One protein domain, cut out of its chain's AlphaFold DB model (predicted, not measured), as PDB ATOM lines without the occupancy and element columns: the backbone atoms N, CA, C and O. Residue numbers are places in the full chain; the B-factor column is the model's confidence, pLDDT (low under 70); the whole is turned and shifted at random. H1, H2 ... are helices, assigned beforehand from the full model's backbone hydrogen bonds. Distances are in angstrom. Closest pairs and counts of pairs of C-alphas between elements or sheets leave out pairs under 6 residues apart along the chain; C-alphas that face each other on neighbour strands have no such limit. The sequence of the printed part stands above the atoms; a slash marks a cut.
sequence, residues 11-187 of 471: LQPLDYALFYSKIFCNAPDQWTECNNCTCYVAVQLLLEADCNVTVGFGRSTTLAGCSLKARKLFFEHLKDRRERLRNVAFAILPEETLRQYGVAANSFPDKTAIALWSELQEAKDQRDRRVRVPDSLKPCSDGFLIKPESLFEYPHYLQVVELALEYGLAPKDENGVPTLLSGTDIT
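AT A GLANCE: This is residues 11 to 187 of the 471 residues of an uncharacterized protein of Fusarium oxysporum (UniProt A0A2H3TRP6). One long helix, H4, is the spine of the domain, with the hairpin of H1 and H2 packed near its beginning, H3 beside H1, and H6 slanting over its later part, where short H5 lies near. Long loops make much of the rest, and residues 127 to 157 lead back from H6 to H7; short H8 touches no helix. The 177 printed residues hold eight named helices, H1 to H8 in chain order, and no named strand: the class is all helix, with 84 residues, under half, in named elements. The whole is compact, with a radius of gyration of the C-alphas of 16.5 A and spans of 51 by 37 by 32 A.

HOW THE PARTS SIT: H1, residues 13 to 23, and H2, residues 41 to 48, form a helical hairpin and touch at Ala 17 and Val 43, closest C-alphas 5.4 A apart, at a shallow tilt of 28 degrees, opposite ways. H3, residues 59 to 65, touches H1, with C-alphas 62 and 19 closest at 5.7 A. The hub is H4, residues 68 to 92; its residues 70 to 77 touch H2, with C-alphas 70 and 43 closest at 6.3 A. H5, residues 95 to 100, is close to H4 but not clearly touching. H6, residues 113 to 126, touches residues 82 to 92 of H4 at a steep tilt of 41 degrees, with C-alphas 120 and 89 closest at 6.9 A. H7, residues 158 to 166, only just touches H4, with 3 pairs of C-alphas within 8 A, closest those of Ala 164 and Phe 75 at 6.5 A. H8, residues 179 to 182, is apart from H7. Every O i to N i+4 pair is within hydrogen-bond range in H2 to H7, and 5 of 7 in H1; H8 is too short for one.

IN THESE COORDINATES: H1 begins at C-alpha 13 (163.278, 151.419, 250.606) and is 15.9 A long. H4 is 36.1 A long and H6 20.1 A. H8 ends at C-alpha 182 (142.198, 166.159, 233.674).

THE WHOLE: The C-alphas of Pro 28 and Asp 128 are farthest apart, 54.2 A. The printed part has no cut. The links H1 to H2, H5 to H6, H6 to H7 and H7 to H8 are long. The pLDDT is under 70 at residues 11, 56 to 58, 127 to 131, 142 to 148 and 183 to 187.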
ATOM      1  N   LEU A  11     162.731 159.172 250.533       67.12
ATOM      2  CA  LEU A  11     162.795 158.022 249.636       67.12
ATOM      3  C   LEU A  11     162.482 156.738 250.413       67.12
ATOM      4  O   LEU A  11     163.083 156.456 251.452       67.12
ATOM      5  N   GLN A  12     161.535 155.953 249.906       78.75
ATOM      6  CA  GLN A  12     161.156 154.661 250.469       78.75
ATOM      7  C   GLN A  12     162.219 153.600 250.134       78.75
ATOM      8  O   GLN A  12     162.922 153.729 249.127       78.75
ATOM      9  N   PRO A  13     162.330 152.498 250.902       88.25
ATOM     10  CA  PRO A  13     163.278 151.419 250.606       88.25
ATOM     11  C   PRO A  13     163.194 150.889 249.164       88.25
ATOM     12  O   PRO A  13     164.218 150.595 248.545       88.25
ATOM     13  N   LEU A  14     161.981 150.832 248.599       89.56
ATOM     14  CA  LEU A  14     161.755 150.439 247.206       89.56
ATOM     15  C   LEU A  14     162.395 151.418 246.208       89.56
ATOM     16  O   LEU A  14     162.915 150.986 245.182       89.56
ATOM     17  N   ASP A  15     162.415 152.717 246.510       86.94
ATOM     18  CA  ASP A  15     163.014 153.743 245.647       86.94
ATOM     19  C   ASP A  15     164.522 153.548 245.537       86.94
ATOM     20  O   ASP A  15     165.077 153.564 244.435       86.94
ATOM     21  N   TYR A  16     165.170 153.279 246.672       88.38
ATOM     22  CA  TYR A  16     166.585 152.931 246.706       88.38
ATOM     23  C   TYR A  16     166.857 151.635 245.946       88.38
ATOM     24  O   TYR A  16     167.760 151.602 245.111       88.38
ATOM     25  N   ALA A  17     166.072 150.580 246.174       93.38
ATOM     26  CA  ALA A  17     166.262 149.309 245.475       93.38
ATOM     27  C   ALA A  17     166.130 149.465 243.948       93.38
ATOM     28  O   ALA A  17     166.966 148.952 243.199       93.38
ATOM     29  N   LEU A  18     165.136 150.226 243.478       92.88
ATOM     30  CA  LEU A  18     164.972 150.547 242.061       92.88
ATOM     31  C   LEU A  18     166.165 151.341 241.526       92.88
ATOM     32  O   LEU A  18     166.708 150.985 240.480       92.88
ATOM     33  N   PHE A  19     166.609 152.374 242.239       89.94
ATOM     34  CA  PHE A  19     167.766 153.172 241.838       89.94
ATOM     35  C   PHE A  19     169.036 152.312 241.707       89.94
ATOM     36  O   PHE A  19     169.693 152.310 240.663       89.94
ATOM     37  N   TYR A  20     169.345 151.514 242.730       91.62
ATOM     38  CA  TYR A  20     170.529 150.654 242.756       91.62
ATOM     39  C   TYR A  20     170.449 149.471 241.788       91.62
ATOM     40  O   TYR A  20     171.492 148.978 241.357       91.62
ATOM     41  N   SER A  21     169.251 149.056 241.362       95.12
ATOM     42  CA  SER A  21     169.106 148.011 240.340       95.12
ATOM     43  C   SER A  21     169.857 148.350 239.050       95.12
ATOM     44  O   SER A  21     170.370 147.457 238.385       95.12
ATOM     45  N   LYS A  22     169.996 149.634 238.699       91.44
ATOM     46  CA  LYS A  22     170.811 150.038 237.550       91.44
ATOM     47  C   LYS A  22     172.282 149.692 237.752       91.44
ATOM     48  O   LYS A  22     172.908 149.131 236.863       91.44
ATOM     49  N   ILE A  23     172.817 150.042 238.921       88.62
ATOM     50  CA  ILE A  23     174.243 149.938 239.256       88.62
ATOM     51  C   ILE A  23     174.700 148.480 239.230       88.62
ATOM     52  O   ILE A  23     175.805 148.185 238.787       88.62
ATOM     53  N   PHE A  24     173.834 147.566 239.663       90.56
ATOM     54  CA  PHE A  24     174.128 146.135 239.672       90.56
ATOM     55  C   PHE A  24     173.759 145.420 238.366       90.56
ATOM     56  O   PHE A  24     173.999 144.220 238.247       90.56
ATOM     57  N   CYS A  25     173.154 146.114 237.397       94.50
ATOM     58  CA  CYS A  25     172.774 145.530 236.117       94.50
ATOM     59  C   CYS A  25     173.989 145.394 235.192       94.50
ATOM     60  O   CYS A  25     174.761 146.333 235.037       94.50
ATOM     61  N   ASN A  26     174.125 144.244 234.530       92.44
ATOM     62  CA  ASN A  26     175.176 143.992 233.535       92.44
ATOM     63  C   ASN A  26     174.727 144.243 232.081       92.44
ATOM     64  O   ASN A  26     175.494 143.975 231.157       92.44
ATOM     65  N   ALA A  27     173.488 144.696 231.861       92.94
ATOM     66  CA  ALA A  27     173.006 145.055 230.529       92.94
ATOM     67  C   ALA A  27     173.767 146.279 229.981       92.94
ATOM     68  O   ALA A  27     174.212 147.117 230.768       92.94
ATOM     69  N   PRO A  28     173.889 146.414 228.645       90.69
ATOM     70  CA  PRO A  28     174.564 147.560 228.027       90.69
ATOM     71  C   PRO A  28     173.891 148.901 228.354       90.69
ATOM     72  O   PRO A  28     174.549 149.938 228.377       90.69
ATOM     73  N   ASP A  29     172.589 148.879 228.632       89.88
ATOM     74  CA  ASP A  29     171.793 150.037 229.010       89.88
ATOM     75  C   ASP A  29     170.595 149.613 229.886       89.88
ATOM     76  O   ASP A  29     170.322 148.428 230.085       89.88
ATOM     77  N   GLN A  30     169.873 150.594 230.433       86.94
ATOM     78  CA  GLN A  30     168.744 150.377 231.346       86.94
ATOM     79  C   GLN A  30     167.420 149.929 230.681       86.94
ATOM     80  O   GLN A  30     166.432 149.658 231.378       86.94
ATOM     81  N   TRP A  31     167.372 149.889 229.352       91.25
ATOM     82  CA  TRP A  31     166.229 149.485 228.531       91.25
ATOM     83  C   TRP A  31     166.409 148.088 227.934       91.25
ATOM     84  O   TRP A  31     165.435 147.497 227.485       91.25
ATOM     85  N   THR A  32     167.622 147.540 227.967       92.44
ATOM     86  CA  THR A  32     167.924 146.179 227.524       92.44
ATOM     87  C   THR A  32     167.734 145.172 228.661       92.44
ATOM     88  O   THR A  32     168.091 145.413 229.819       92.44
ATOM     89  N   GLU A  33     167.166 144.007 228.343       90.75
ATOM     90  CA  GLU A  33     166.985 142.940 229.324       90.75
ATOM     91  C   GLU A  33     168.323 142.261 229.654       90.75
ATOM     92  O   GLU A  33     169.053 141.812 228.772       90.75
ATOM     93  N   CYS A  34     168.664 142.194 230.941       91.25
ATOM     94  CA  CYS A  34     169.901 141.571 231.400       91.25
ATOM     95  C   CYS A  34     169.790 140.044 231.495       91.25
ATOM     96  O   CYS A  34     168.799 139.500 231.994       91.25
ATOM     97  N   ASN A  35     170.861 139.341 231.129       87.69
ATOM     98  CA  ASN A  35     170.964 137.889 231.281       87.69
ATOM     99  C   ASN A  35     171.677 137.535 232.594       87.69
ATOM    100  O   ASN A  35     172.748 138.069 232.881       87.69
ATOM    101  N   ASN A  36     171.084 136.628 233.381       84.75
ATOM    102  CA  ASN A  36     171.643 136.087 234.632       84.75
ATOM    103  C   ASN A  36     172.206 137.149 235.599       84.75
ATOM    104  O   ASN A  36     173.322 137.030 236.096       84.75
ATOM    105  N   CYS A  37     171.427 138.196 235.864       89.62
ATOM    106  CA  CYS A  37     171.794 139.278 236.771       89.62
ATOM    107  C   CYS A  37     170.903 139.275 238.022       89.62
ATOM    108  O   CYS A  37     169.725 138.935 237.939       89.62
ATOM    109  N   THR A  38     171.444 139.695 239.166       92.88
ATOM    110  CA  THR A  38     170.726 139.817 240.449       92.88
ATOM    111  C   THR A  38     170.220 141.235 240.722       92.88
ATOM    112  O   THR A  38     169.738 141.528 241.814       92.88
ATOM    113  N   CYS A  39     170.288 142.128 239.730       93.38
ATOM    114  CA  CYS A  39     169.973 143.545 239.886       93.38
ATOM    115  C   CYS A  39     168.549 143.847 240.373       93.38
ATOM    116  O   CYS A  39     168.300 144.926 240.897       93.38
ATOM    117  N   TYR A  40     167.618 142.913 240.201       94.56
ATOM    118  CA  TYR A  40     166.217 143.067 240.581       94.56
ATOM    119  C   TYR A  40     165.861 142.376 241.905       94.56
ATOM    120  O   TYR A  40     164.757 142.578 242.395       94.56
ATOM    121  N   VAL A  41     166.766 141.595 242.510       95.38
ATOM    122  CA  VAL A  41     166.453 140.741 243.674       95.38
ATOM    123  C   VAL A  41     165.959 141.563 244.865       95.38
ATOM    124  O   VAL A  41     164.947 141.226 245.467       95.38
ATOM    125  N   ALA A  42     166.624 142.677 245.184       95.94
ATOM    126  CA  ALA A  42     166.185 143.553 246.273       95.94
ATOM    127  C   ALA A  42     164.803 144.174 245.999       95.94
ATOM    128  O   ALA A  42     163.995 144.305 246.912       95.94
ATOM    129  N   VAL A  43     164.525 144.525 244.738       96.00
ATOM    130  CA  VAL A  43     163.222 145.058 244.313       96.00
ATOM    131  C   VAL A  43     162.146 143.990 244.476       96.00
ATOM    132  O   VAL A  43     161.127 144.255 245.100       96.00
ATOM    133  N   GLN A  44     162.403 142.774 243.994       96.88
ATOM    134  CA  GLN A  44     161.497 141.639 244.131       96.88
ATOM    135  C   GLN A  44     161.175 141.346 245.600       96.88
ATOM    136  O   GLN A  44     160.006 141.307 245.956       96.88
ATOM    137  N   LEU A  45     162.188 141.231 246.467       96.94
ATOM    138  CA  LEU A  45     161.986 140.952 247.893       96.94
ATOM    139  C   LEU A  45     161.096 141.998 248.577       96.94
ATOM    140  O   LEU A  45     160.227 141.644 249.367       96.94
ATOM    141  N   LEU A  46     161.289 143.286 248.272       95.38
ATOM    142  CA  LEU A  46     160.462 144.359 248.833       95.38
ATOM    143  C   LEU A  46     159.021 144.307 248.307       95.38
ATOM    144  O   LEU A  46     158.077 144.518 249.067       95.38
ATOM    145  N   LEU A  47     158.841 144.022 247.017       95.00
ATOM    146  CA  LEU A  47     157.519 143.917 246.399       95.00
ATOM    147  C   LEU A  47     156.748 142.677 246.884       95.00
ATOM    148  O   LEU A  47     155.546 142.773 247.131       95.00
ATOM    149  N   GLU A  48     157.431 141.550 247.082       94.69
ATOM    150  CA  GLU A  48     156.881 140.322 247.672       94.69
ATOM    151  C   GLU A  48     156.574 140.485 249.167       94.69
ATOM    152  O   GLU A  48     155.593 139.931 249.657       94.69
ATOM    153  N   ALA A  49     157.345 141.310 249.883       93.81
ATOM    154  CA  ALA A  49     157.059 141.716 251.261       93.81
ATOM    155  C   ALA A  49     155.891 142.721 251.380       93.81
ATOM    156  O   ALA A  49     155.698 143.321 252.437       93.81
ATOM    157  N   ASP A  50     155.124 142.916 250.304       91.38
ATOM    158  CA  ASP A  50     153.974 143.818 250.206       91.38
ATOM    159  C   ASP A  50     154.317 145.281 250.547       91.38
ATOM    160  O   ASP A  50     153.499 146.009 251.100       91.38
ATOM    161  N   CYS A  51     155.522 145.756 250.205       90.12
ATOM    162  CA  CYS A  51     155.835 147.182 250.325       90.12
ATOM    163  C   CYS A  51     154.961 148.027 249.377       90.12
ATOM    164  O   CYS A  51     154.542 147.568 248.302       90.12
ATOM    165  N   ASN A  52     154.729 149.284 249.769       86.38
ATOM    166  CA  ASN A  52     153.925 150.248 249.016       86.38
ATOM    167  C   ASN A  52     154.540 150.518 247.636       86.38
ATOM    168  O   ASN A  52     155.746 150.743 247.511       86.38
ATOM    169  N   VAL A  53     153.688 150.571 246.612       87.25
ATOM    170  CA  VAL A  53     154.073 150.947 245.246       87.25
ATOM    171  C   VAL A  53     153.354 152.240 244.902       87.25
ATOM    172  O   VAL A  53     152.168 152.242 244.577       87.25
ATOM    173  N   THR A  54     154.075 153.351 245.034       82.88
ATOM    174  CA  THR A  54     153.500 154.692 244.929       82.88
ATOM    175  C   THR A  54     153.814 155.360 243.596       82.88
ATOM    176  O   THR A  54     154.926 155.243 243.063       82.88
ATOM    177  N   VAL A  55     152.848 156.128 243.093       76.62
ATOM    178  CA  VAL A  55     153.102 157.205 242.126       76.62
ATOM    179  C   VAL A  55     153.545 158.452 242.902       76.62
ATOM    180  O   VAL A  55     153.183 158.614 244.067       76.62
ATOM    181  N   GLY A  56     154.428 159.280 242.338       68.75
ATOM    182  CA  GLY A  56     155.025 160.374 243.108       68.75
ATOM    183  C   GLY A  56     156.150 161.129 242.411       68.75
ATOM    184  O   GLY A  56     156.762 160.649 241.453       68.75
ATOM    185  N   PHE A  57     156.463 162.307 242.949       60.22
ATOM    186  CA  PHE A  57     157.586 163.124 242.502       60.22
ATOM    187  C   PHE A  57     158.911 162.345 242.645       60.22
ATOM    188  O   PHE A  57     159.179 161.722 243.669       60.22
ATOM    189  N   GLY A  58     159.725 162.329 241.584       68.75
ATOM    190  CA  GLY A  58     160.967 161.543 241.502       68.75
ATOM    191  C   GLY A  58     160.798 160.111 240.976       68.75
ATOM    192  O   GLY A  58     161.773 159.520 240.500       68.75
ATOM    193  N   ARG A  59     159.571 159.563 240.943       79.69
ATOM    194  CA  ARG A  59     159.297 158.232 240.368       79.69
ATOM    195  C   ARG A  59     159.666 158.171 238.889       79.69
ATOM    196  O   ARG A  59     160.200 157.159 238.442       79.69
ATOM    197  N   SER A  60     159.447 159.252 238.141       75.94
ATOM    198  CA  SER A  60     159.819 159.337 236.726       75.94
ATOM    199  C   SER A  60     161.310 159.108 236.497       75.94
ATOM    200  O   SER A  60     161.685 158.311 235.636       75.94
ATOM    201  N   THR A  61     162.167 159.720 237.314       76.31
ATOM    202  CA  THR A  61     163.620 159.530 237.262       76.31
ATOM    203  C   THR A  61     164.026 158.139 237.722       76.31
ATOM    204  O   THR A  61     164.825 157.488 237.051       76.31
ATOM    205  N   THR A  62     163.457 157.654 238.825       85.19
ATOM    206  CA  THR A  62     163.776 156.325 239.361       85.19
ATOM    207  C   THR A  62     163.420 155.221 238.367       85.19
ATOM    208  O   THR A  62     164.253 154.357 238.093       85.19
ATOM    209  N   LEU A  63     162.229 155.274 237.761       89.25
ATOM    210  CA  LEU A  63     161.811 154.307 236.743       89.25
ATOM    211  C   LEU A  63     162.633 154.430 235.461       89.25
ATOM    212  O   LEU A  63     162.970 153.421 234.850       89.25
ATOM    213  N   ALA A  64     163.004 155.640 235.051       86.81
ATOM    214  CA  ALA A  64     163.874 155.814 233.894       86.81
ATOM    215  C   ALA A  64     165.308 155.335 234.143       86.81
ATOM    216  O   ALA A  64     166.005 154.967 233.204       86.81
ATOM    217  N   GLY A  65     165.757 155.353 235.398       87.62
ATOM    218  CA  GLY A  65     167.100 154.952 235.787       87.62
ATOM    219  C   GLY A  65     167.258 153.453 236.017       87.62
ATOM    220  O   GLY A  65     168.321 152.931 235.705       87.62
ATOM    221  N   CYS A  66     166.246 152.766 236.551       93.25
ATOM    222  CA  CYS A  66     166.352 151.376 237.008       93.25
ATOM    223  C   CYS A  66     166.579 150.354 235.876       93.25
ATOM    224  O   CYS A  66     166.404 150.653 234.697       93.25
ATOM    225  N   SER A  67     166.972 149.123 236.218       95.19
ATOM    226  CA  SER A  67     167.096 148.047 235.223       95.19
ATOM    227  C   SER A  67     165.731 147.666 234.634       95.19
ATOM    228  O   SER A  67     164.708 147.755 235.317       95.19
ATOM    229  N   LEU A  68     165.695 147.178 233.386       95.25
ATOM    230  CA  LEU A  68     164.433 146.776 232.753       95.25
ATOM    231  C   LEU A  68     163.679 145.709 233.564       95.25
ATOM    232  O   LEU A  68     162.461 145.805 233.699       95.25
ATOM    233  N   LYS A  69     164.378 144.729 234.153       95.31
ATOM    234  CA  LYS A  69     163.743 143.700 234.998       95.31
ATOM    235  C   LYS A  69     163.085 144.291 236.239       95.31
ATOM    236  O   LYS A  69     161.932 143.985 236.520       95.31
ATOM    237  N   ALA A  70     163.787 145.177 236.945       96.00
ATOM    238  CA  ALA A  70     163.230 145.863 238.106       96.00
ATOM    239  C   ALA A  70     162.029 146.747 237.727       96.00
ATOM    240  O   ALA A  70     161.045 146.799 238.460       96.00
ATOM    241  N   ARG A  71     162.081 147.405 236.560       95.69
ATOM    242  CA  ARG A  71     160.976 148.211 236.025       95.69
ATOM    243  C   ARG A  71     159.739 147.372 235.695       95.69
ATOM    244  O   ARG A  71     158.639 147.765 236.060       95.69
ATOM    245  N   LYS A  72     159.918 146.230 235.020       96.19
ATOM    246  CA  LYS A  72     158.830 145.286 234.707       96.19
ATOM    247  C   LYS A  72     158.146 144.804 235.990       96.19
ATOM    248  O   LYS A  72     156.936 144.944 236.106       96.19
ATOM    249  N   LEU A  73     158.931 144.376 236.986       95.94
ATOM    250  CA  LEU A  73     158.409 143.982 238.302       95.94
ATOM    251  C   LEU A  73     157.642 145.116 238.988       95.94
ATOM    252  O   LEU A  73     156.576 144.891 239.551       95.94
ATOM    253  N   PHE A  74     158.148 146.350 238.925       95.19
ATOM    254  CA  PHE A  74     157.429 147.495 239.476       95.19
ATOM    255  C   PHE A  74     156.033 147.644 238.858       95.19
ATOM    256  O   PHE A  74     155.066 147.796 239.600       95.19
ATOM    257  N   PHE A  75     155.911 147.587 237.528       95.25
ATOM    258  CA  PHE A  75     154.615 147.723 236.854       95.25
ATOM    259  C   PHE A  75     153.687 146.532 237.093       95.25
ATOM    260  O   PHE A  75     152.490 146.732 237.294       95.25
ATOM    261  N   GLU A  76     154.232 145.317 237.153       95.69
ATOM    262  CA  GLU A  76     153.488 144.115 237.532       95.69
ATOM    263  C   GLU A  76     152.843 144.275 238.913       95.69
ATOM    264  O   GLU A  76     151.636 144.098 239.083       95.69
ATOM    265  N   HIS A  77     153.635 144.702 239.894       95.19
ATOM    266  CA  HIS A  77     153.158 144.891 241.254       95.19
ATOM    267  C   HIS A  77     152.283 146.139 241.423       95.19
ATOM    268  O   HIS A  77     151.361 146.119 242.240       95.19
ATOM    269  N   LEU A  78     152.517 147.210 240.654       93.25
ATOM    270  CA  LEU A  78     151.626 148.374 240.607       93.25
ATOM    271  C   LEU A  78     150.231 147.952 240.137       93.25
ATOM    272  O   LEU A  78     149.243 148.290 240.789       93.25
ATOM    273  N   LYS A  79     150.160 147.164 239.059       93.31
ATOM    274  CA  LYS A  79     148.909 146.604 238.545       93.31
ATOM    275  C   LYS A  79     148.193 145.760 239.604       93.31
ATOM    276  O   LYS A  79     147.032 146.037 239.892       93.31
ATOM    277  N   ASP A  80     148.891 144.809 240.233       93.62
ATOM    278  CA  ASP A  80     148.347 143.988 241.334       93.62
ATOM    279  C   ASP A  80     147.727 144.857 242.442       93.62
ATOM    280  O   ASP A  80     146.597 144.635 242.882       93.62
ATOM    281  N   ARG A  81     148.427 145.912 242.865       93.31
ATOM    282  CA  ARG A  81     147.946 146.796 243.937       93.31
ATOM    283  C   ARG A  81     146.747 147.636 243.506       93.31
ATOM    284  O   ARG A  81     145.853 147.841 244.326       93.31
ATOM    285  N   ARG A  82     146.662 148.072 242.243       92.75
ATOM    286  CA  ARG A  82     145.458 148.744 241.712       92.75
ATOM    287  C   ARG A  82     144.261 147.801 241.628       92.75
ATOM    288  O   ARG A  82     143.160 148.188 242.016       92.75
ATOM    289  N   GLU A  83     144.466 146.555 241.207       93.19
ATOM    290  CA  GLU A  83     143.420 145.524 241.208       93.19
ATOM    291  C   GLU A  83     142.911 145.237 242.623       93.19
ATOM    292  O   GLU A  83     141.703 145.208 242.865       93.19
ATOM    293  N   ARG A  84     143.827 145.075 243.582       93.38
ATOM    294  CA  ARG A  84     143.482 144.859 244.991       93.38
ATOM    295  C   ARG A  84     142.752 146.059 245.586       93.38
ATOM    296  O   ARG A  84     141.729 145.855 246.236       93.38
ATOM    297  N   LEU A  85     143.217 147.287 245.333       93.25
ATOM    298  CA  LEU A  85     142.549 148.517 245.775       93.25
ATOM    299  C   LEU A  85     141.110 148.581 245.256       93.25
ATOM    300  O   LEU A  85     140.183 148.782 246.036       93.25
ATOM    301  N   ARG A  86     140.914 148.318 243.962       93.19
ATOM    302  CA  ARG A  86     139.590 148.247 243.339       93.19
ATOM    303  C   ARG A  86     138.697 147.192 243.990       93.19
ATOM    304  O   ARG A  86     137.542 147.463 244.301       93.19
ATOM    305  N   ASN A  87     139.211 145.981 244.197       93.19
ATOM    306  CA  ASN A  87     138.430 144.886 244.775       93.19
ATOM    307  C   ASN A  87     138.021 145.191 246.226       93.19
ATOM    308  O   ASN A  87     136.904 144.877 246.635       93.19
ATOM    309  N   VAL A  88     138.902 145.842 246.992       92.19
ATOM    310  CA  VAL A  88     138.589 146.337 248.341       92.19
ATOM    311  C   VAL A  88     137.538 147.450 248.281       92.19
ATOM    312  O   VAL A  88     136.593 147.423 249.068       92.19
ATOM    313  N   ALA A  89     137.640 148.374 247.321       92.06
ATOM    314  CA  ALA A  89     136.640 149.414 247.089       92.06
ATOM    315  C   ALA A  89     135.252 148.814 246.797       92.06
ATOM    316  O   ALA A  89     134.296 149.174 247.477       92.06
ATOM    317  N   PHE A  90     135.154 147.819 245.906       91.88
ATOM    318  CA  PHE A  90     133.902 147.092 245.636       91.88
ATOM    319  C   PHE A  90     133.302 146.410 246.872       91.88
ATOM    320  O   PHE A  90     132.084 146.286 246.981       91.88
ATOM    321  N   ALA A  91     134.138 145.946 247.802       90.00
ATOM    322  CA  ALA A  91     133.676 145.247 248.996       90.00
ATOM    323  C   ALA A  91     133.180 146.188 250.110       90.00
ATOM    324  O   ALA A  91     132.422 145.760 250.987       90.00
ATOM    325  N   ILE A  92     133.637 147.444 250.127       89.88
ATOM    326  CA  ILE A  92     133.445 148.360 251.261       89.88
ATOM    327  C   ILE A  92     132.572 149.560 250.894       89.88
ATOM    328  O   ILE A  92     131.681 149.911 251.680       89.88
ATOM    329  N   LEU A  93     132.842 150.183 249.745       90.75
ATOM    330  CA  LEU A  93     132.239 151.450 249.346       90.75
ATOM    331  C   LEU A  93     130.856 151.243 248.701       90.75
ATOM    332  O   LEU A  93     130.606 150.201 248.091       90.75
ATOM    333  N   PRO A  94     129.939 152.217 248.834       91.12
ATOM    334  CA  PRO A  94     128.664 152.207 248.121       91.12
ATOM    335  C   PRO A  94     128.841 152.244 246.599       91.12
ATOM    336  O   PRO A  94     129.789 152.832 246.082       91.12
ATOM    337  N   GLU A  95     127.870 151.687 245.870       91.12
ATOM    338  CA  GLU A  95     127.865 151.710 244.401       91.12
ATOM    339  C   GLU A  95     127.877 153.139 243.835       91.12
ATOM    340  O   GLU A  95     128.536 153.389 242.832       91.12
ATOM    341  N   GLU A  96     127.210 154.084 244.503       91.69
ATOM    342  CA  GLU A  96     127.172 155.492 244.085       91.69
ATOM    343  C   GLU A  96     128.572 156.122 244.072       91.69
ATOM    344  O   GLU A  96     128.972 156.724 243.079       91.69
ATOM    345  N   THR A  97     129.359 155.890 245.127       90.19
ATOM    346  CA  THR A  97     130.753 156.341 245.228       90.19
ATOM    347  C   THR A  97     131.609 155.724 244.120       90.19
ATOM    348  O   THR A  97     132.397 156.407 243.472       90.19
ATOM    349  N   LEU A  98     131.435 154.429 243.847       91.44
ATOM    350  CA  LEU A  98     132.184 153.739 242.793       91.44
ATOM    351  C   LEU A  98     131.836 154.272 241.397       91.44
ATOM    352  O   LEU A  98     132.735 154.454 240.578       91.44
ATOM    353  N   ARG A  99     130.554 154.567 241.139       89.25
ATOM    354  CA  ARG A  99     130.093 155.189 239.889       89.25
ATOM    355  C   ARG A  99     130.630 156.608 239.727       89.25
ATOM    356  O   ARG A  99     131.060 156.947 238.631       89.25
ATOM    357  N   GLN A 100     130.645 157.405 240.797       89.00
ATOM    358  CA  GLN A 100     131.202 158.761 240.789       89.00
ATOM    359  C   GLN A 100     132.669 158.770 240.334       89.00
ATOM    360  O   GLN A 100     133.066 159.616 239.536       89.00
ATOM    361  N   TYR A 101     133.459 157.801 240.799       88.12
ATOM    362  CA  TYR A 101     134.865 157.653 240.422       88.12
ATOM    363  C   TYR A 101     135.085 156.786 239.167       88.12
ATOM    364  O   TYR A 101     136.219 156.426 238.872       88.12
ATOM    365  N   GLY A 102     134.039 156.397 238.429       86.38
ATOM    366  CA  GLY A 102     134.189 155.594 237.203       86.38
ATOM    367  C   GLY A 102     134.784 154.195 237.417       86.38
ATOM    368  O   GLY A 102     135.282 153.564 236.481       86.38
ATOM    369  N   VAL A 103     134.767 153.680 238.649       88.69
ATOM    370  CA  VAL A 103     135.399 152.403 238.988       88.69
ATOM    371  C   VAL A 103     134.558 151.256 238.440       88.69
ATOM    372  O   VAL A 103     133.448 150.990 238.901       88.69
ATOM    373  N   ALA A 104     135.113 150.531 237.473       85.44
ATOM    374  CA  ALA A 104     134.468 149.418 236.795       85.44
ATOM    375  C   ALA A 104     135.265 148.124 236.993       85.44
ATOM    376  O   ALA A 104     136.467 148.134 237.256       85.44
ATOM    377  N   ALA A 105     134.609 146.973 236.825       83.44
ATOM    378  CA  ALA A 105     135.239 145.661 237.022       83.44
ATOM    379  C   ALA A 105     136.454 145.410 236.102       83.44
ATOM    380  O   ALA A 105     137.307 144.580 236.411       83.44
ATOM    381  N   ASN A 106     136.530 146.119 234.977       81.88
ATOM    382  CA  ASN A 106     137.586 146.027 233.975       81.88
ATOM    383  C   ASN A 106     138.529 147.244 233.946       81.88
ATOM    384  O   ASN A 106     139.458 147.231 233.143       81.88
ATOM    385  N   SER A 107     138.324 148.268 234.783       77.75
ATOM    386  CA  SER A 107     139.234 149.417 234.870       77.75
ATOM    387  C   SER A 107     140.228 149.255 236.022       77.75
ATOM    388  O   SER A 107     139.951 148.567 237.010       77.75
ATOM    389  N   PHE A 108     141.416 149.847 235.876       82.81
ATOM    390  CA  PHE A 108     142.397 149.977 236.952       82.81
ATOM    391  C   PHE A 108     142.304 151.394 237.506       82.81
ATOM    392  O   PHE A 108     142.467 152.324 236.718       82.81
ATOM    393  N   PRO A 109     142.059 151.575 238.814       87.25
ATOM    394  CA  PRO A 109     142.083 152.906 239.389       87.25
ATOM    395  C   PRO A 109     143.529 153.406 239.388       87.25
ATOM    396  O   PRO A 109     144.350 152.896 240.150       87.25
ATOM    397  N   ASP A 110     143.862 154.356 238.520       87.62
ATOM    398  CA  ASP A 110     145.135 155.074 238.556       87.62
ATOM    399  C   ASP A 110     144.909 156.486 239.083       87.62
ATOM    400  O   ASP A 110     145.331 156.763 240.202       87.62
ATOM    401  N   LYS A 111     144.158 157.317 238.347       86.25
ATOM    402  CA  LYS A 111     143.847 158.698 238.737       86.25
ATOM    403  C   LYS A 111     142.994 158.748 240.001       86.25
ATOM    404  O   LYS A 111     143.268 159.489 240.939       86.25
ATOM    405  N   THR A 112     141.978 157.897 240.071       89.06
ATOM    406  CA  THR A 112     141.066 157.855 241.225       89.06
ATOM    407  C   THR A 112     141.640 157.103 242.421       89.06
ATOM    408  O   THR A 112     141.018 157.077 243.483       89.06
ATOM    409  N   ALA A 113     142.835 156.508 242.307       90.31
ATOM    410  CA  ALA A 113     143.404 155.680 243.366       90.31
ATOM    411  C   ALA A 113     143.551 156.443 244.692       90.31
ATOM    412  O   ALA A 113     143.280 155.878 245.752       90.31
ATOM    413  N   ILE A 114     143.943 157.724 244.644       88.25
ATOM    414  CA  ILE A 114     144.063 158.582 245.836       88.25
ATOM    415  C   ILE A 114     142.704 158.848 246.478       88.25
ATOM    416  O   ILE A 114     142.572 158.703 247.695       88.25
ATOM    417  N   ALA A 115     141.703 159.215 245.676       89.12
ATOM    418  CA  ALA A 115     140.354 159.469 246.170       89.12
ATOM    419  C   ALA A 115     139.771 158.205 246.817       89.12
ATOM    420  O   ALA A 115     139.371 158.233 247.979       89.12
ATOM    421  N   LEU A 116     139.860 157.061 246.130       91.00
ATOM    422  CA  LEU A 116     139.409 155.771 246.655       91.00
ATOM    423  C   LEU A 116     140.132 155.373 247.940       91.00
ATOM    424  O   LEU A 116     139.506 154.848 248.856       91.00
ATOM    425  N   TRP A 117     141.442 155.609 248.026       91.12
ATOM    426  CA  TRP A 117     142.192 155.352 249.250       91.12
ATOM    427  C   TRP A 117     141.655 156.178 250.425       91.12
ATOM    428  O   TRP A 117     141.465 155.625 251.506       91.12
ATOM    429  N   SER A 118     141.377 157.467 250.216       89.56
ATOM    430  CA  SER A 118     140.829 158.356 251.250       89.56
ATOM    431  C   SER A 118     139.438 157.911 251.711       89.56
ATOM    432  O   SER A 118     139.229 157.730 252.908       89.56
ATOM    433  N   GLU A 119     138.535 157.617 250.771       91.12
ATOM    434  CA  GLU A 119     137.184 157.091 251.041       91.12
ATOM    435  C   GLU A 119     137.230 155.781 251.840       91.12
ATOM    436  O   GLU A 119     136.449 155.551 252.764       91.12
ATOM    437  N   LEU A 120     138.183 154.904 251.512       90.69
ATOM    438  CA  LEU A 120     138.392 153.645 252.220       90.69
ATOM    439  C   LEU A 120     138.899 153.840 253.653       90.69
ATOM    440  O   LEU A 120     138.501 153.075 254.535       90.69
ATOM    441  N   GLN A 121     139.768 154.828 253.895       88.75
ATOM    442  CA  GLN A 121     140.205 155.159 255.255       88.75
ATOM    443  C   GLN A 121     139.056 155.765 256.068       88.75
ATOM    444  O   GLN A 121     138.819 155.334 257.191       88.75
ATOM    445  N   GLU A 122     138.274 156.673 255.484       87.56
ATOM    446  CA  GLU A 122     137.126 157.272 256.169       87.56
ATOM    447  C   GLU A 122     136.046 156.226 256.498       87.56
ATOM    448  O   GLU A 122     135.554 156.146 257.626       87.56
ATOM    449  N   ALA A 123     135.726 155.340 255.550       84.25
ATOM    450  CA  ALA A 123     134.770 154.258 255.771       84.25
ATOM    451  C   ALA A 123     135.225 153.271 256.863       84.25
ATOM    452  O   ALA A 123     134.380 152.670 257.536       84.25
ATOM    453  N   LYS A 124     136.541 153.090 257.035       79.69
ATOM    454  CA  LYS A 124     137.143 152.285 258.109       79.69
ATOM    455  C   LYS A 124     137.010 152.965 259.472       79.69
ATOM    456  O   LYS A 124     136.772 152.266 260.452       79.69
ATOM    457  N   ASP A 125     137.136 154.285 259.538       74.62
ATOM    458  CA  ASP A 125     137.021 155.026 260.798       74.62
ATOM    459  C   ASP A 125     135.559 155.134 261.268       74.62
ATOM    460  O   ASP A 125     135.278 155.096 262.465       74.62
ATOM    461  N   GLN A 126     134.606 155.207 260.331       73.50
ATOM    462  CA  GLN A 126     133.174 155.314 260.638       73.50
ATOM    463  C   GLN A 126     132.499 153.974 260.950       73.50
ATOM    464  O   GLN A 126     131.554 153.907 261.742       73.50
ATOM    465  N   ARG A 127     132.916 152.894 260.283       64.50
ATOM    466  CA  ARG A 127     132.356 151.561 260.503       64.50
ATOM    467  C   ARG A 127     133.351 150.786 261.339       64.50
ATOM    468  O   ARG A 127     134.430 150.494 260.851       64.50
ATOM    469  N   ASP A 128     132.930 150.352 262.522       57.62
ATOM    470  CA  ASP A 128     133.616 149.436 263.455       57.62
ATOM    471  C   ASP A 128     133.846 148.017 262.846       57.62
ATOM    472  O   ASP A 128     133.626 146.961 263.445       57.62
ATOM    473  N   ARG A 129     134.185 147.967 261.552       57.28
ATOM    474  CA  ARG A 129     134.321 146.803 260.690       57.28
ATOM    475  C   ARG A 129     135.774 146.358 260.702       57.28
ATOM    476  O   ARG A 129     136.691 147.105 260.393       57.28
ATOM    477  N   ARG A 130     135.959 145.057 260.918       59.00
ATOM    478  CA  ARG A 130     137.241 144.330 260.892       59.00
ATOM    479  C   ARG A 130     137.930 144.271 259.515       59.00
ATOM    480  O   ARG A 130     138.794 143.419 259.313       59.00
ATOM    481  N   VAL A 131     137.540 145.097 258.542       66.31
ATOM    482  CA  VAL A 131     138.125 145.046 257.198       66.31
ATOM    483  C   VAL A 131     139.401 145.877 257.194       66.31
ATOM    484  O   VAL A 131     139.379 147.102 257.133       66.31
ATOM    485  N   ARG A 132     140.536 145.188 257.317       74.31
ATOM    486  CA  ARG A 132     141.859 145.805 257.299       74.31
ATOM    487  C   ARG A 132     142.209 146.192 255.864       74.31
ATOM    488  O   ARG A 132     142.465 145.311 255.050       74.31
ATOM    489  N   VAL A 133     142.254 147.491 255.581       83.50
ATOM    490  CA  VAL A 133     142.857 148.029 254.356       83.50
ATOM    491  C   VAL A 133     144.377 148.081 254.577       83.50
ATOM    492  O   VAL A 133     144.812 148.802 255.477       83.50
ATOM    493  N   PRO A 134     145.191 147.282 253.861       87.50
ATOM    494  CA  PRO A 134     146.640 147.277 254.048       87.50
ATOM    495  C   PRO A 134     147.284 148.569 253.533       87.50
ATOM    496  O   PRO A 134     146.913 149.054 252.464       87.50
ATOM    497  N   ASP A 135     148.306 149.063 254.235       87.25
ATOM    498  CA  ASP A 135     149.085 150.238 253.807       87.25
ATOM    499  C   ASP A 135     149.787 150.027 252.458       87.25
ATOM    500  O   ASP A 135     150.060 150.992 251.750       87.25
ATOM    501  N   SER A 136     149.994 148.771 252.052       88.75
ATOM    502  CA  SER A 136     150.558 148.386 250.753       88.75
ATOM    503  C   SER A 136     149.749 148.866 249.548       88.75
ATOM    504  O   SER A 136     150.306 149.017 248.457       88.75
ATOM    505  N   LEU A 137     148.454 149.149 249.742       91.12
ATOM    506  CA  LEU A 137     147.565 149.700 248.717       91.12
ATOM    507  C   LEU A 137     147.614 151.231 248.642       91.12
ATOM    508  O   LEU A 137     146.947 151.818 247.788       91.12
ATOM    509  N   LYS A 138     148.394 151.883 249.513       89.50
ATOM    510  CA  LYS A 138     148.531 153.334 249.526       89.50
ATOM    511  C   LYS A 138     149.098 153.830 248.186       89.50
ATOM    512  O   LYS A 138     150.201 153.437 247.803       89.50
ATOM    513  N   PRO A 139     148.384 154.718 247.475       85.50
ATOM    514  CA  PRO A 139     148.696 155.042 246.085       85.50
ATOM    515  C   PRO A 139     149.815 156.069 245.894       85.50
ATOM    516  O   PRO A 139     150.467 156.043 244.853       85.50
ATOM    517  N   CYS A 140     150.059 156.937 246.878       78.81
ATOM    518  CA  CYS A 140     151.049 158.016 246.828       78.81
ATOM    519  C   CYS A 140     151.820 158.099 248.156       78.81
ATOM    520  O   CYS A 140     151.282 157.761 249.213       78.81
ATOM    521  N   SER A 141     153.078 158.543 248.121       71.56
ATOM    522  CA  SER A 141     153.864 158.818 249.334       71.56
ATOM    523  C   SER A 141     153.400 160.105 250.025       71.56
ATOM    524  O   SER A 141     152.998 161.065 249.365       71.56
ATOM    525  N   ASP A 142     153.486 160.133 251.358       59.50
ATOM    526  CA  ASP A 142     153.306 161.364 252.132       59.50
ATOM    527  C   ASP A 142     154.549 162.247 251.990       59.50
ATOM    528  O   ASP A 142     155.670 161.740 251.977       59.50
ATOM    529  N   GLY A 143     154.359 163.565 251.914       57.81
ATOM    530  CA  GLY A 143     155.468 164.525 251.985       57.81
ATOM    531  C   GLY A 143     155.660 165.423 250.765       57.81
ATOM    532  O   GLY A 143     156.670 166.117 250.696       57.81
ATOM    533  N   PHE A 144     154.717 165.453 249.820       58.81
ATOM    534  CA  PHE A 144     154.792 166.373 248.685       58.81
ATOM    535  C   PHE A 144     153.796 167.526 248.799       58.81
ATOM    536  O   PHE A 144     152.636 167.323 249.156       58.81
ATOM    537  N   LEU A 145     154.268 168.723 248.434       54.91
ATOM    538  CA  LEU A 145     153.444 169.918 248.215       54.91
ATOM    539  C   LEU A 145     152.474 169.738 247.034       54.91
ATOM    540  O   LEU A 145     151.441 170.392 246.993       54.91
ATOM    541  N   ILE A 146     152.807 168.843 246.096       58.59
ATOM    542  CA  ILE A 146     152.016 168.499 244.911       58.59
ATOM    543  C   ILE A 146     151.882 166.974 244.882       58.59
ATOM    544  O   ILE A 146     152.896 166.272 244.869       58.59
ATOM    545  N   LYS A 147     150.654 166.452 244.920       65.06
ATOM    546  CA  LYS A 147     150.385 165.008 244.918       65.06
ATOM    547  C   LYS A 147     149.874 164.599 243.531       65.06
ATOM    548  O   LYS A 147     148.746 164.969 243.230       65.06
ATOM    549  N   PRO A 148     150.648 163.855 242.711       64.88
ATOM    550  CA  PRO A 148     150.102 163.252 241.494       64.88
ATOM    551  C   PRO A 148     148.865 162.451 241.817       64.88
ATOM    552  O   PRO A 148     148.949 161.581 242.683       64.88
ATOM    553  N   GLU A 149     147.788 162.651 241.076       73.12
ATOM    554  CA  GLU A 149     146.641 161.758 241.149       73.12
ATOM    555  C   GLU A 149     146.884 160.508 240.303       73.12
ATOM    556  O   GLU A 149     146.467 159.423 240.695       73.12
ATOM    557  N   SER A 150     147.648 160.618 239.207       81.12
ATOM    558  CA  SER A 150     147.949 159.505 238.292       81.12
ATOM    559  C   SER A 150     149.431 159.375 237.923       81.12
ATOM    560  O   SER A 150     150.233 160.297 238.096       81.12
ATOM    561  N   LEU A 151     149.809 158.220 237.357       85.75
ATOM    562  CA  LEU A 151     151.141 158.010 236.779       85.75
ATOM    563  C   LEU A 151     151.408 158.989 235.625       85.75
ATOM    564  O   LEU A 151     152.518 159.491 235.482       85.75
ATOM    565  N   PHE A 152     150.396 159.258 234.798       86.00
ATOM    566  CA  PHE A 152     150.550 160.047 233.572       86.00
ATOM    567  C   PHE A 152     150.495 161.567 233.799       86.00
ATOM    568  O   PHE A 152     150.803 162.338 232.889       86.00
ATOM    569  N   GLU A 153     150.151 162.026 235.001       79.75
ATOM    570  CA  GLU A 153     150.175 163.452 235.347       79.75
ATOM    571  C   GLU A 153     151.580 164.035 235.477       79.75
ATOM    572  O   GLU A 153     151.741 165.252 235.423       79.75
ATOM    573  N   TYR A 154     152.605 163.185 235.577       77.44
ATOM    574  CA  TYR A 154     153.997 163.617 235.544       77.44
ATOM    575  C   TYR A 154     154.670 163.246 234.224       77.44
ATOM    576  O   TYR A 154     154.468 162.150 233.703       77.44
ATOM    577  N   PRO A 155     155.557 164.106 233.697       78.38
ATOM    578  CA  PRO A 155     156.366 163.749 232.544       78.38
ATOM    579  C   PRO A 155     157.245 162.522 232.801       78.38
ATOM    580  O   PRO A 155     158.070 162.501 233.722       78.38
ATOM    581  N   HIS A 156     157.110 161.523 231.930       81.75
ATOM    582  CA  HIS A 156     157.860 160.269 231.952       81.75
ATOM    583  C   HIS A 156     158.605 160.029 230.633       81.75
ATOM    584  O   HIS A 156     158.227 160.523 229.573       81.75
ATOM    585  N   TYR A 157     159.688 159.248 230.692       84.56
ATOM    586  CA  TYR A 157     160.370 158.776 229.483       84.56
ATOM    587  C   TYR A 157     159.418 157.887 228.673       84.56
ATOM    588  O   TYR A 157     158.690 157.090 229.266       84.56
ATOM    589  N   LEU A 158     159.460 157.979 227.339       87.62
ATOM    590  CA  LEU A 158     158.536 157.252 226.457       87.62
ATOM    591  C   LEU A 158     158.537 155.743 226.718       87.62
ATOM    592  O   LEU A 158     157.483 155.150 226.891       87.62
ATOM    593  N   GLN A 159     159.716 155.151 226.896       89.69
ATOM    594  CA  GLN A 159     159.856 153.727 227.199       89.69
ATOM    595  C   GLN A 159     159.181 153.326 228.524       89.69
ATOM    596  O   GLN A 159     158.784 152.177 228.697       89.69
ATOM    597  N   VAL A 160     159.075 154.246 229.490       90.94
ATOM    598  CA  VAL A 160     158.406 153.987 230.774       90.94
ATOM    599  C   VAL A 160     156.892 153.990 230.593       90.94
ATOM    600  O   VAL A 160     156.227 153.107 231.127       90.94
ATOM    601  N   VAL A 161     156.348 154.954 229.847       90.19
ATOM    602  CA  VAL A 161     154.895 155.044 229.620       90.19
ATOM    603  C   VAL A 161     154.393 153.995 228.636       90.19
ATOM    604  O   VAL A 161     153.309 153.466 228.836       90.19
ATOM    605  N   GLU A 162     155.191 153.620 227.635       92.31
ATOM    606  CA  GLU A 162     154.896 152.485 226.751       92.31
ATOM    607  C   GLU A 162     154.829 151.180 227.544       92.31
ATOM    608  O   GLU A 162     153.867 150.430 227.410       92.31
ATOM    609  N   LEU A 163     155.781 150.958 228.455       93.81
ATOM    610  CA  LEU A 163     155.723 149.812 229.354       93.81
ATOM    611  C   LEU A 163     154.494 149.878 230.274       93.81
ATOM    612  O   LEU A 163     153.850 148.864 230.493       93.81
ATOM    613  N   ALA A 164     154.119 151.055 230.781       92.69
ATOM    614  CA  ALA A 164     152.899 151.199 231.578       92.69
ATOM    615  C   ALA A 164     151.641 150.755 230.800       92.69
ATOM    616  O   ALA A 164     150.785 150.074 231.374       92.69
ATOM    617  N   LEU A 165     151.561 151.069 229.497       92.62
ATOM    618  CA  LEU A 165     150.479 150.604 228.617       92.62
ATOM    619  C   LEU A 165     150.439 149.074 228.499       92.62
ATOM    620  O   LEU A 165     149.359 148.488 228.553       92.62
ATOM    621  N   GLU A 166     151.595 148.415 228.374       93.75
ATOM    622  CA  GLU A 166     151.681 146.945 228.305       93.75
ATOM    623  C   GLU A 166     151.098 146.265 229.555       93.75
ATOM    624  O   GLU A 166     150.546 145.167 229.474       93.75
ATOM    625  N   TYR A 167     151.168 146.936 230.708       92.81
ATOM    626  CA  TYR A 167     150.596 146.461 231.972       92.81
ATOM    627  C   TYR A 167     149.148 146.924 232.206       92.81
ATOM    628  O   TYR A 167     148.565 146.614 233.246       92.81
ATOM    629  N   GLY A 168     148.527 147.588 231.226       89.50
ATOM    630  CA  GLY A 168     147.105 147.934 231.227       89.50
ATOM    631  C   GLY A 168     146.762 149.304 231.814       89.50
ATOM    632  O   GLY A 168     145.579 149.627 231.907       89.50
ATOM    633  N   LEU A 169     147.754 150.115 232.190       89.94
ATOM    634  CA  LEU A 169     147.531 151.520 232.543       89.94
ATOM    635  C   LEU A 169     147.273 152.335 231.267       89.94
ATOM    636  O   LEU A 169     147.735 151.963 230.191       89.94
ATOM    637  N   ALA A 170     146.546 153.448 231.361       89.19
ATOM    638  CA  ALA A 170     146.227 154.281 230.202       89.19
ATOM    639  C   ALA A 170     146.299 155.779 230.544       89.19
ATOM    640  O   ALA A 170     145.974 156.143 231.672       89.19
ATOM    641  N   PRO A 171     146.664 156.656 229.585       88.62
ATOM    642  CA  PRO A 171     146.720 158.109 229.766       88.62
ATOM    643  C   PRO A 171     145.318 158.740 229.708       88.62
ATOM    644  O   PRO A 171     145.040 159.654 228.930       88.62
ATOM    645  N   LYS A 172     144.405 158.196 230.506       86.94
ATOM    646  CA  LYS A 172     143.037 158.661 230.701       86.94
ATOM    647  C   LYS A 172     142.561 158.215 232.073       86.94
ATOM    648  O   LYS A 172     143.029 157.201 232.589       86.94
ATOM    649  N   ASP A 173     141.632 158.964 232.637       85.81
ATOM    650  CA  ASP A 173     140.961 158.561 233.858       85.81
ATOM    651  C   ASP A 173     140.004 157.383 233.615       85.81
ATOM    652  O   ASP A 173     139.804 156.890 232.497       85.81
ATOM    653  N   GLU A 174     139.409 156.917 234.699       87.50
ATOM    654  CA  GLU A 174     138.518 155.769 234.745       87.50
ATOM    655  C   GLU A 174     137.179 156.039 234.036       87.50
ATOM    656  O   GLU A 174     136.540 155.098 233.565       87.50
ATOM    657  N   ASN A 175     136.805 157.313 233.863       83.56
ATOM    658  CA  ASN A 175     135.672 157.759 233.048       83.56
ATOM    659  C   ASN A 175     136.033 157.917 231.559       83.56
ATOM    660  O   ASN A 175     135.165 158.176 230.723       83.56
ATOM    661  N   GLY A 176     137.305 157.737 231.203       83.81
ATOM    662  CA  GLY A 176     137.820 157.876 229.849       83.81
ATOM    663  C   GLY A 176     138.224 159.298 229.467       83.81
ATOM    664  O   GLY A 176     138.524 159.521 228.294       83.81
ATOM    665  N   VAL A 177     138.264 160.239 230.416       83.31
ATOM    666  CA  VAL A 177     138.764 161.599 230.197       83.31
ATOM    667  C   VAL A 177     140.283 161.544 230.031       83.31
ATOM    668  O   VAL A 177     140.983 161.079 230.929       83.31
ATOM    669  N   PRO A 178     140.829 162.014 228.901       85.06
ATOM    670  CA  PRO A 178     142.267 162.049 228.667       85.06
ATOM    671  C   PRO A 178     143.056 162.747 229.780       85.06
ATOM    672  O   PRO A 178     142.598 163.726 230.378       85.06
ATOM    673  N   THR A 179     144.280 162.277 230.032       83.56
ATOM    674  CA  THR A 179     145.157 162.867 231.053       83.56
ATOM    675  C   THR A 179     145.378 164.354 230.800       83.56
ATOM    676  O   THR A 179     145.249 165.132 231.732       83.56
ATOM    677  N   LEU A 180     145.607 164.772 229.550       78.81
ATOM    678  CA  LEU A 180     145.814 166.179 229.187       78.81
ATOM    679  C   LEU A 180     144.671 167.112 229.609       78.81
ATOM    680  O   LEU A 180     144.937 168.258 229.948       78.81
ATOM    681  N   LEU A 181     143.428 166.634 229.635       74.62
ATOM    682  CA  LEU A 181     142.278 167.435 230.064       74.62
ATOM    683  C   LEU A 181     142.070 167.434 231.578       74.62
ATOM    684  O   LEU A 181     141.503 168.379 232.117       74.62
ATOM    685  N   SER A 182     142.488 166.369 232.255       70.38
ATOM    686  CA  SER A 182     142.198 166.159 233.674       70.38
ATOM    687  C   SER A 182     143.387 166.440 234.595       70.38
ATOM    688  O   SER A 182     143.202 166.512 235.806       70.38
ATOM    689  N   GLY A 183     144.609 166.526 234.068       65.44
ATOM    690  CA  GLY A 183     145.828 166.621 234.865       65.44
ATOM    691  C   GLY A 183     146.247 168.053 235.180       65.44
ATOM    692  O   GLY A 183     146.268 168.921 234.309       65.44
ATOM    693  N   THR A 184     146.657 168.274 236.424       62.59
ATOM    694  CA  THR A 184     147.077 169.583 236.949       62.59
ATOM    695  C   THR A 184     148.554 169.895 236.697       62.59
ATOM    696  O   THR A 184     148.928 171.061 236.587       62.59
ATOM    697  N   ASP A 185     149.400 168.868 236.554       63.97
ATOM    698  CA  ASP A 185     150.867 168.999 236.631       63.97
ATOM    699  C   ASP A 185     151.633 168.527 235.380       63.97
ATOM    700  O   ASP A 185     152.859 168.388 235.391       63.97
ATOM    701  N   ILE A 186     150.925 168.346 234.261       68.25
ATOM    702  CA  ILE A 186     151.490 167.777 233.024       68.25
ATOM    703  C   ILE A 186     152.545 168.696 232.405       68.25
ATOM    704  O   ILE A 186     153.531 168.228 231.832       68.25
ATOM    705  N   THR A 187     152.366 170.013 232.532       65.56
ATOM    706  CA  THR A 187     153.370 171.008 232.147       65.56
ATOM    707  C   THR A 187     154.243 171.340 233.363       65.56
ATOM    708  O   THR A 187     153.827 172.121 234.228       65.56
TER     709      THR A 187